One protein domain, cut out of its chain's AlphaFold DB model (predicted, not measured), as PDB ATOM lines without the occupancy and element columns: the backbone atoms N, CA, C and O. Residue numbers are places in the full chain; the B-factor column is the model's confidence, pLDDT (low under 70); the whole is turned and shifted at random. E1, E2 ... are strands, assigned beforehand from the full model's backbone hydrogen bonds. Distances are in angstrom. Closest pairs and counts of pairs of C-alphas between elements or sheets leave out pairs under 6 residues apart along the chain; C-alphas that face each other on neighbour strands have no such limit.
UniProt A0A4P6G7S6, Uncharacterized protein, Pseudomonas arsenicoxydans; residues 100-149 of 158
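What this domain is: This is residues 100 to 149 of the 158 residues of an uncharacterized protein of Pseudomonas arsenicoxydans (UniProt A0A4P6G7S6). Little regular structure is here: a small three-stranded sheet with a long loop, residues 109 to 121, joining E1 to E2, and a tail whose residues 142 to 147 stick out at one end. The 50 printed residues hold three named strands, E1, E2 and E3 along the chain, and no named helix. The sheet's order is E1, E3, E2, antiparallel; the class is all strand, with 19 residues in named elements. The whole is a loose rod, radius of gyration of the C-alphas 12.6 A, spanning 39 by 18 by 17 A.

How they stand to each other: E1, residues 105 to 108, is antiparallel to the inner strand E3, residues 131 to 138, at 153 degrees; N 105 and O 137 are 2.9 A apart, within hydrogen-bond range. E2, residues 122 to 128, forms a hairpin with E3, at 151 degrees; N 124 and O 136 are 2.9 A apart, within hydrogen-bond range. E1 and E2 are apart.

Where its parts are: E1 is 10.2 A long from C-alpha 105 at (-12.060, 50.154, -47.891). E2 is 19.9 A long and E3 21.2 A, ending at C-alpha 138 (-17.353, 51.247, -43.951).

The domain as a whole: The C-alphas farthest apart, Gly 129 and Asp 145, are 39.1 A apart. The printed part has no cut. The link E1 to E2 is long; pLDDT is under 70 at residues 100 to 103 and 141 to 149.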
ATOM      1  N   ASP A 100     -11.456  57.869 -40.677       57.97
ATOM      2  CA  ASP A 100     -11.933  58.951 -41.551       57.97
ATOM      3  C   ASP A 100     -11.325  58.778 -42.947       57.97
ATOM      4  O   ASP A 100     -10.397  59.488 -43.338       57.97
ATOM      5  N   LEU A 101     -11.774  57.745 -43.667       54.50
ATOM      6  CA  LEU A 101     -11.372  57.508 -45.052       54.50
ATOM      7  C   LEU A 101     -12.607  57.576 -45.963       54.50
ATOM      8  O   LEU A 101     -13.587  56.868 -45.716       54.50
ATOM      9  N   PRO A 102     -12.584  58.419 -47.015       56.09
ATOM     10  CA  PRO A 102     -13.709  58.594 -47.918       56.09
ATOM     11  C   PRO A 102     -13.824  57.377 -48.837       56.09
ATOM     12  O   PRO A 102     -13.274  57.341 -49.935       56.09
ATOM     13  N   GLY A 103     -14.550  56.358 -48.388       60.97
ATOM     14  CA  GLY A 103     -14.993  55.271 -49.245       60.97
ATOM     15  C   GLY A 103     -15.069  53.920 -48.547       60.97
ATOM     16  O   GLY A 103     -14.595  53.751 -47.425       60.97
ATOM     17  N   PRO A 104     -15.668  52.927 -49.216       70.88
ATOM     18  CA  PRO A 104     -15.511  51.549 -48.794       70.88
ATOM     19  C   PRO A 104     -14.048  51.123 -48.953       70.88
ATOM     20  O   PRO A 104     -13.506  51.164 -50.055       70.88
ATOM     21  N   LEU A 105     -13.423  50.681 -47.867       84.75
ATOM     22  CA  LEU A 105     -12.060  50.154 -47.891       84.75
ATOM     23  C   LEU A 105     -12.106  48.644 -48.055       84.75
ATOM     24  O   LEU A 105     -12.855  47.974 -47.357       84.75
ATOM     25  N   PHE A 106     -11.321  48.090 -48.971       91.56
ATOM     26  CA  PHE A 106     -11.266  46.647 -49.180       91.56
ATOM     27  C   PHE A 106     -10.056  46.040 -48.469       91.56
ATOM     28  O   PHE A 106      -8.944  46.545 -48.602       91.56
ATOM     29  N   VAL A 107     -10.263  44.918 -47.783       91.81
ATOM     30  CA  VAL A 107      -9.183  44.073 -47.259       91.81
ATOM     31  C   VAL A 107      -9.378  42.629 -47.713       91.81
ATOM     32  O   VAL A 107     -10.478  42.087 -47.602       91.81
ATOM     33  N   SER A 108      -8.317  42.028 -48.264       96.00
ATOM     34  CA  SER A 108      -8.327  40.658 -48.804       96.00
ATOM     35  C   SER A 108      -8.367  39.603 -47.695       96.00
ATOM     36  O   SER A 108      -7.774  39.800 -46.630       96.00
ATOM     37  N   VAL A 109      -8.968  38.445 -47.998       95.50
ATOM     38  CA  VAL A 109      -8.866  37.218 -47.179       95.50
ATOM     39  C   VAL A 109      -7.424  36.769 -46.930       95.50
ATOM     40  O   VAL A 109      -7.156  36.101 -45.935       95.50
ATOM     41  N   ASP A 110      -6.493  37.149 -47.809       95.31
ATOM     42  CA  ASP A 110      -5.072  36.806 -47.668       95.31
ATOM     43  C   ASP A 110      -4.393  37.581 -46.528       95.31
ATOM     44  O   ASP A 110      -3.363  37.151 -46.015       95.31
ATOM     45  N   GLN A 111      -4.948  38.736 -46.138       91.56
ATOM     46  CA  GLN A 111      -4.408  39.578 -45.064       91.56
ATOM     47  C   GLN A 111      -5.127  39.346 -43.737       91.56
ATOM     48  O   GLN A 111      -4.502  39.305 -42.681       91.56
ATOM     49  N   VAL A 112      -6.450  39.198 -43.780       87.50
ATOM     50  CA  VAL A 112      -7.277  38.927 -42.604       87.50
ATOM     51  C   VAL A 112      -8.195  37.781 -42.986       87.50
ATOM     52  O   VAL A 112      -8.799  37.859 -44.031       87.50
ATOM     53  N   ALA A 113      -8.321  36.712 -42.202       88.69
ATOM     54  CA  ALA A 113      -9.198  35.586 -42.573       88.69
ATOM     55  C   ALA A 113     -10.650  35.750 -42.077       88.69
ATOM     56  O   ALA A 113     -11.559  35.056 -42.531       88.69
ATOM     57  N   VAL A 114     -10.870  36.664 -41.131       92.75
ATOM     58  CA  VAL A 114     -12.153  36.910 -40.463       92.75
ATOM     59  C   VAL A 114     -12.600  38.349 -40.678       92.75
ATOM     60  O   VAL A 114     -11.770  39.234 -40.848       92.75
ATOM     61  N   ALA A 115     -13.910  38.598 -40.626       91.19
ATOM     62  CA  ALA A 115     -14.445  39.951 -40.753       91.19
ATOM     63  C   ALA A 115     -13.821  40.878 -39.695       91.19
ATOM     64  O   ALA A 115     -14.003  40.613 -38.499       91.19
ATOM     65  N   PRO A 116     -13.114  41.952 -40.099       86.31
ATOM     66  CA  PRO A 116     -12.612  42.937 -39.156       86.31
ATOM     67  C   PRO A 116     -13.755  43.527 -38.331       86.31
ATOM     68  O   PRO A 116     -14.864  43.730 -38.832       86.31
ATOM     69  N   LYS A 117     -13.484  43.792 -37.055       79.62
ATOM     70  CA  LYS A 117     -14.434  44.411 -36.130       79.62
ATOM     71  C   LYS A 117     -13.786  45.634 -35.509       79.62
ATOM     72  O   LYS A 117     -12.633  45.575 -35.091       79.62
ATOM     73  N   GLY A 118     -14.544  46.715 -35.423       72.19
ATOM     74  CA  GLY A 118     -14.153  47.930 -34.728       72.19
ATOM     75  C   GLY A 118     -15.395  48.662 -34.243       72.19
ATOM     76  O   GLY A 118     -16.488  48.413 -34.743       72.19
ATOM     77  N   GLU A 119     -15.217  49.566 -33.283       70.62
ATOM     78  CA  GLU A 119     -16.302  50.394 -32.736       70.62
ATOM     79  C   GLU A 119     -17.050  51.152 -33.847       70.62
ATOM     80  O   GLU A 119     -18.271  51.256 -33.811       70.62
ATOM     81  N   CYS A 120     -16.316  51.595 -34.874       72.38
ATOM     82  CA  CYS A 120     -16.812  52.436 -35.963       72.38
ATOM     83  C   CYS A 120     -16.643  51.819 -37.350       72.38
ATOM     84  O   CYS A 120     -16.475  52.548 -38.328       72.38
ATOM     85  N   ILE A 121     -16.637  50.486 -37.438       77.31
ATOM     86  CA  ILE A 121     -16.432  49.769 -38.698       77.31
ATOM     87  C   ILE A 121     -17.484  48.673 -38.849       77.31
ATOM     88  O   ILE A 121     -17.584  47.772 -38.017       77.31
ATOM     89  N   GLU A 122     -18.202  48.712 -39.964       83.88
ATOM     90  CA  GLU A 122     -19.025  47.618 -40.467       83.88
ATOM     91  C   GLU A 122     -18.298  46.901 -41.605       83.88
ATOM     92  O   GLU A 122     -17.727  47.536 -42.495       83.88
ATOM     93  N   SER A 123     -18.344  45.568 -41.576       90.00
ATOM     94  CA  SER A 123     -17.675  44.698 -42.545       90.00
ATOM     95  C   SER A 123     -18.696  43.953 -43.399       90.00
ATOM     96  O   SER A 123     -19.409  43.082 -42.903       90.00
ATOM     97  N   THR A 124     -18.711  44.228 -44.702       92.88
ATOM     98  CA  THR A 124     -19.547  43.516 -45.682       92.88
ATOM     99  C   THR A 124     -18.693  42.523 -46.472       92.88
ATOM    100  O   THR A 124     -17.703  42.944 -47.073       92.88
ATOM    101  N   PRO A 125     -19.037  41.222 -46.521       95.31
ATOM    102  CA  PRO A 125     -18.240  40.241 -47.252       95.31
ATOM    103  C   PRO A 125     -18.322  40.459 -48.770       95.31
ATOM    104  O   PRO A 125     -19.385  40.752 -49.317       95.31
ATOM    105  N   VAL A 126     -17.196  40.270 -49.457       96.06
ATOM    106  CA  VAL A 126     -17.088  40.311 -50.922       96.06
ATOM    107  C   VAL A 126     -16.823  38.907 -51.438       96.06
ATOM    108  O   VAL A 126     -15.823  38.290 -51.071       96.06
ATOM    109  N   PHE A 127     -17.683  38.419 -52.327       96.38
ATOM    110  CA  PHE A 127     -17.557  37.100 -52.945       96.38
ATOM    111  C   PHE A 127     -17.266  37.211 -54.444       96.38
ATOM    112  O   PHE A 127     -17.769  38.106 -55.119       96.38
ATOM    113  N   ALA A 128     -16.503  36.255 -54.977       94.88
ATOM    114  CA  ALA A 128     -16.448  35.975 -56.409       94.88
ATOM    115  C   ALA A 128     -16.931  34.536 -56.633       94.88
ATOM    116  O   ALA A 128     -16.223  33.576 -56.319       94.88
ATOM    117  N   GLY A 129     -18.167  34.386 -57.114       95.00
ATOM    118  CA  GLY A 129     -18.867  33.104 -57.056       95.00
ATOM    119  C   GLY A 129     -19.135  32.709 -55.600       95.00
ATOM    120  O   GLY A 129     -19.673  33.504 -54.839       95.00
ATOM    121  N   GLN A 130     -18.733  31.499 -55.207       94.38
ATOM    122  CA  GLN A 130     -18.864  31.005 -53.825       94.38
ATOM    123  C   GLN A 130     -17.620  31.272 -52.961       94.38
ATOM    124  O   GLN A 130     -17.610  30.956 -51.774       94.38
ATOM    125  N   GLN A 131     -16.558  31.843 -53.536       96.69
ATOM    126  CA  GLN A 131     -15.309  32.085 -52.822       96.69
ATOM    127  C   GLN A 131     -15.307  33.479 -52.190       96.69
ATOM    128  O   GLN A 131     -15.441  34.484 -52.895       96.69
ATOM    129  N   LEU A 132     -15.106  33.541 -50.871       96.19
ATOM    130  CA  LEU A 132     -14.862  34.793 -50.156       96.19
ATOM    131  C   LEU A 132     -13.529  35.398 -50.619       96.19
ATOM    132  O   LEU A 132     -12.506  34.715 -50.651       96.19
ATOM    133  N   ARG A 133     -13.552  36.676 -50.995       97.31
ATOM    134  CA  ARG A 133     -12.381  37.448 -51.435       97.31
ATOM    135  C   ARG A 133     -11.909  38.451 -50.397       97.31
ATOM    136  O   ARG A 133     -10.735  38.797 -50.398       97.31
ATOM    137  N   GLY A 134     -12.795  38.908 -49.519       97.06
ATOM    138  CA  GLY A 134     -12.435  39.858 -48.478       97.06
ATOM    139  C   GLY A 134     -13.644  40.557 -47.888       97.06
ATOM    140  O   GLY A 134     -14.770  40.061 -47.993       97.06
ATOM    141  N   TRP A 135     -13.410  41.733 -47.314       95.19
ATOM    142  CA  TRP A 135     -14.440  42.566 -46.696       95.19
ATOM    143  C   TRP A 135     -14.315  44.004 -47.181       95.19
ATOM    144  O   TRP A 135     -13.210  44.535 -47.292       95.19
ATOM    145  N   LEU A 136     -15.459  44.629 -47.452       91.00
ATOM    146  CA  LEU A 136     -15.569  46.078 -47.557       91.00
ATOM    147  C   LEU A 136     -15.861  46.635 -46.169       91.00
ATOM    148  O   LEU A 136     -16.870  46.283 -45.563       91.00
ATOM    149  N   LEU A 137     -14.980  47.506 -45.703       86.44
ATOM    150  CA  LEU A 137     -15.058  48.220 -44.443       86.44
ATOM    151  C   LEU A 137     -15.672  49.592 -44.695       86.44
ATOM    152  O   LEU A 137     -15.240  50.319 -45.595       86.44
ATOM    153  N   ARG A 138     -16.685  49.943 -43.910       78.50
ATOM    154  CA  ARG A 138     -17.353  51.247 -43.951       78.50
ATOM    155  C   ARG A 138     -17.586  51.744 -42.536       78.50
ATOM    156  O   ARG A 138     -17.715  50.939 -41.619       78.50
ATOM    157  N   GLN A 139     -17.695  53.056 -42.372       73.62
ATOM    158  CA  GLN A 139     -18.324  53.583 -41.166       73.62
ATOM    159  C   GLN A 139     -19.823  53.230 -41.174       73.62
ATOM    160  O   GLN A 139     -20.431  53.248 -42.252       73.62
ATOM    161  N   PRO A 140     -20.422  52.930 -40.008       72.25
ATOM    162  CA  PRO A 140     -21.866  52.786 -39.884       72.25
ATOM    163  C   PRO A 140     -22.578  54.031 -40.418       72.25
ATOM    164  O   PRO A 140     -22.145  55.159 -40.165       72.25
ATOM    165  N   VAL A 141     -23.697  53.848 -41.122       68.75
ATOM    166  CA  VAL A 141     -24.575  54.975 -41.466       68.75
ATOM    167  C   VAL A 141     -25.295  55.400 -40.194       68.75
ATOM    168  O   VAL A 141     -26.240  54.753 -39.751       68.75
ATOM    169  N   LEU A 142     -24.829  56.485 -39.588       62.34
ATOM    170  CA  LEU A 142     -25.426  57.041 -38.382       62.34
ATOM    171  C   LEU A 142     -26.441  58.114 -38.758       62.34
ATOM    172  O   LEU A 142     -26.178  58.957 -39.616       62.34
ATOM    173  N   HIS A 143     -27.595  58.110 -38.095       57.62
ATOM    174  CA  HIS A 143     -28.481  59.266 -38.144       57.62
ATOM    175  C   HIS A 143     -27.766  60.466 -37.529       57.62
ATOM    176  O   HIS A 143     -27.229  60.369 -36.427       57.62
ATOM    177  N   HIS A 144     -27.767  61.587 -38.256       54.41
ATOM    178  CA  HIS A 144     -27.103  62.824 -37.850       54.41
ATOM    179  C   HIS A 144     -27.520  63.274 -36.439       54.41
ATOM    180  O   HIS A 144     -26.695  63.794 -35.698       54.41
ATOM    181  N   ASP A 145     -28.747  62.968 -36.025       54.50
ATOM    182  CA  ASP A 145     -29.309  63.412 -34.747       54.50
ATOM    183  C   ASP A 145     -28.936  62.525 -33.547       54.50
ATOM    184  O   ASP A 145     -29.346  62.812 -32.422       54.50
ATOM    185  N   ILE A 146     -28.179  61.441 -33.757       48.69
ATOM    186  CA  ILE A 146     -27.762  60.534 -32.684       48.69
ATOM    187  C   ILE A 146     -26.273  60.761 -32.397       48.69
ATOM    188  O   ILE A 146     -25.425  60.387 -33.218       48.69
ATOM    189  N   PRO A 147     -25.926  61.334 -31.227       52.06
ATOM    190  CA  PRO A 147     -24.549  61.366 -30.759       52.06
ATOM    191  C   PRO A 147     -24.007  59.938 -30.726       52.06
ATOM    192  O   PRO A 147     -24.540  59.071 -30.037       52.06
ATOM    193  N   SER A 148     -22.961  59.680 -31.498       54.59
ATOM    194  CA  SER A 148     -22.326  58.374 -31.573       54.59
ATOM    195  C   SER A 148     -20.823  58.569 -31.540       54.59
ATOM    196  O   SER A 148     -20.286  59.518 -32.112       54.59
ATOM    197  N   ALA A 149     -20.126  57.630 -30.905       55.78
ATOM    198  CA  ALA A 149     -18.672  57.551 -30.953       55.78
ATOM    199  C   ALA A 149     -18.126  57.509 -32.392       55.78
ATOM    200  O   ALA A 149     -16.951  57.771 -32.624       55.78
TER     201      ALA A 149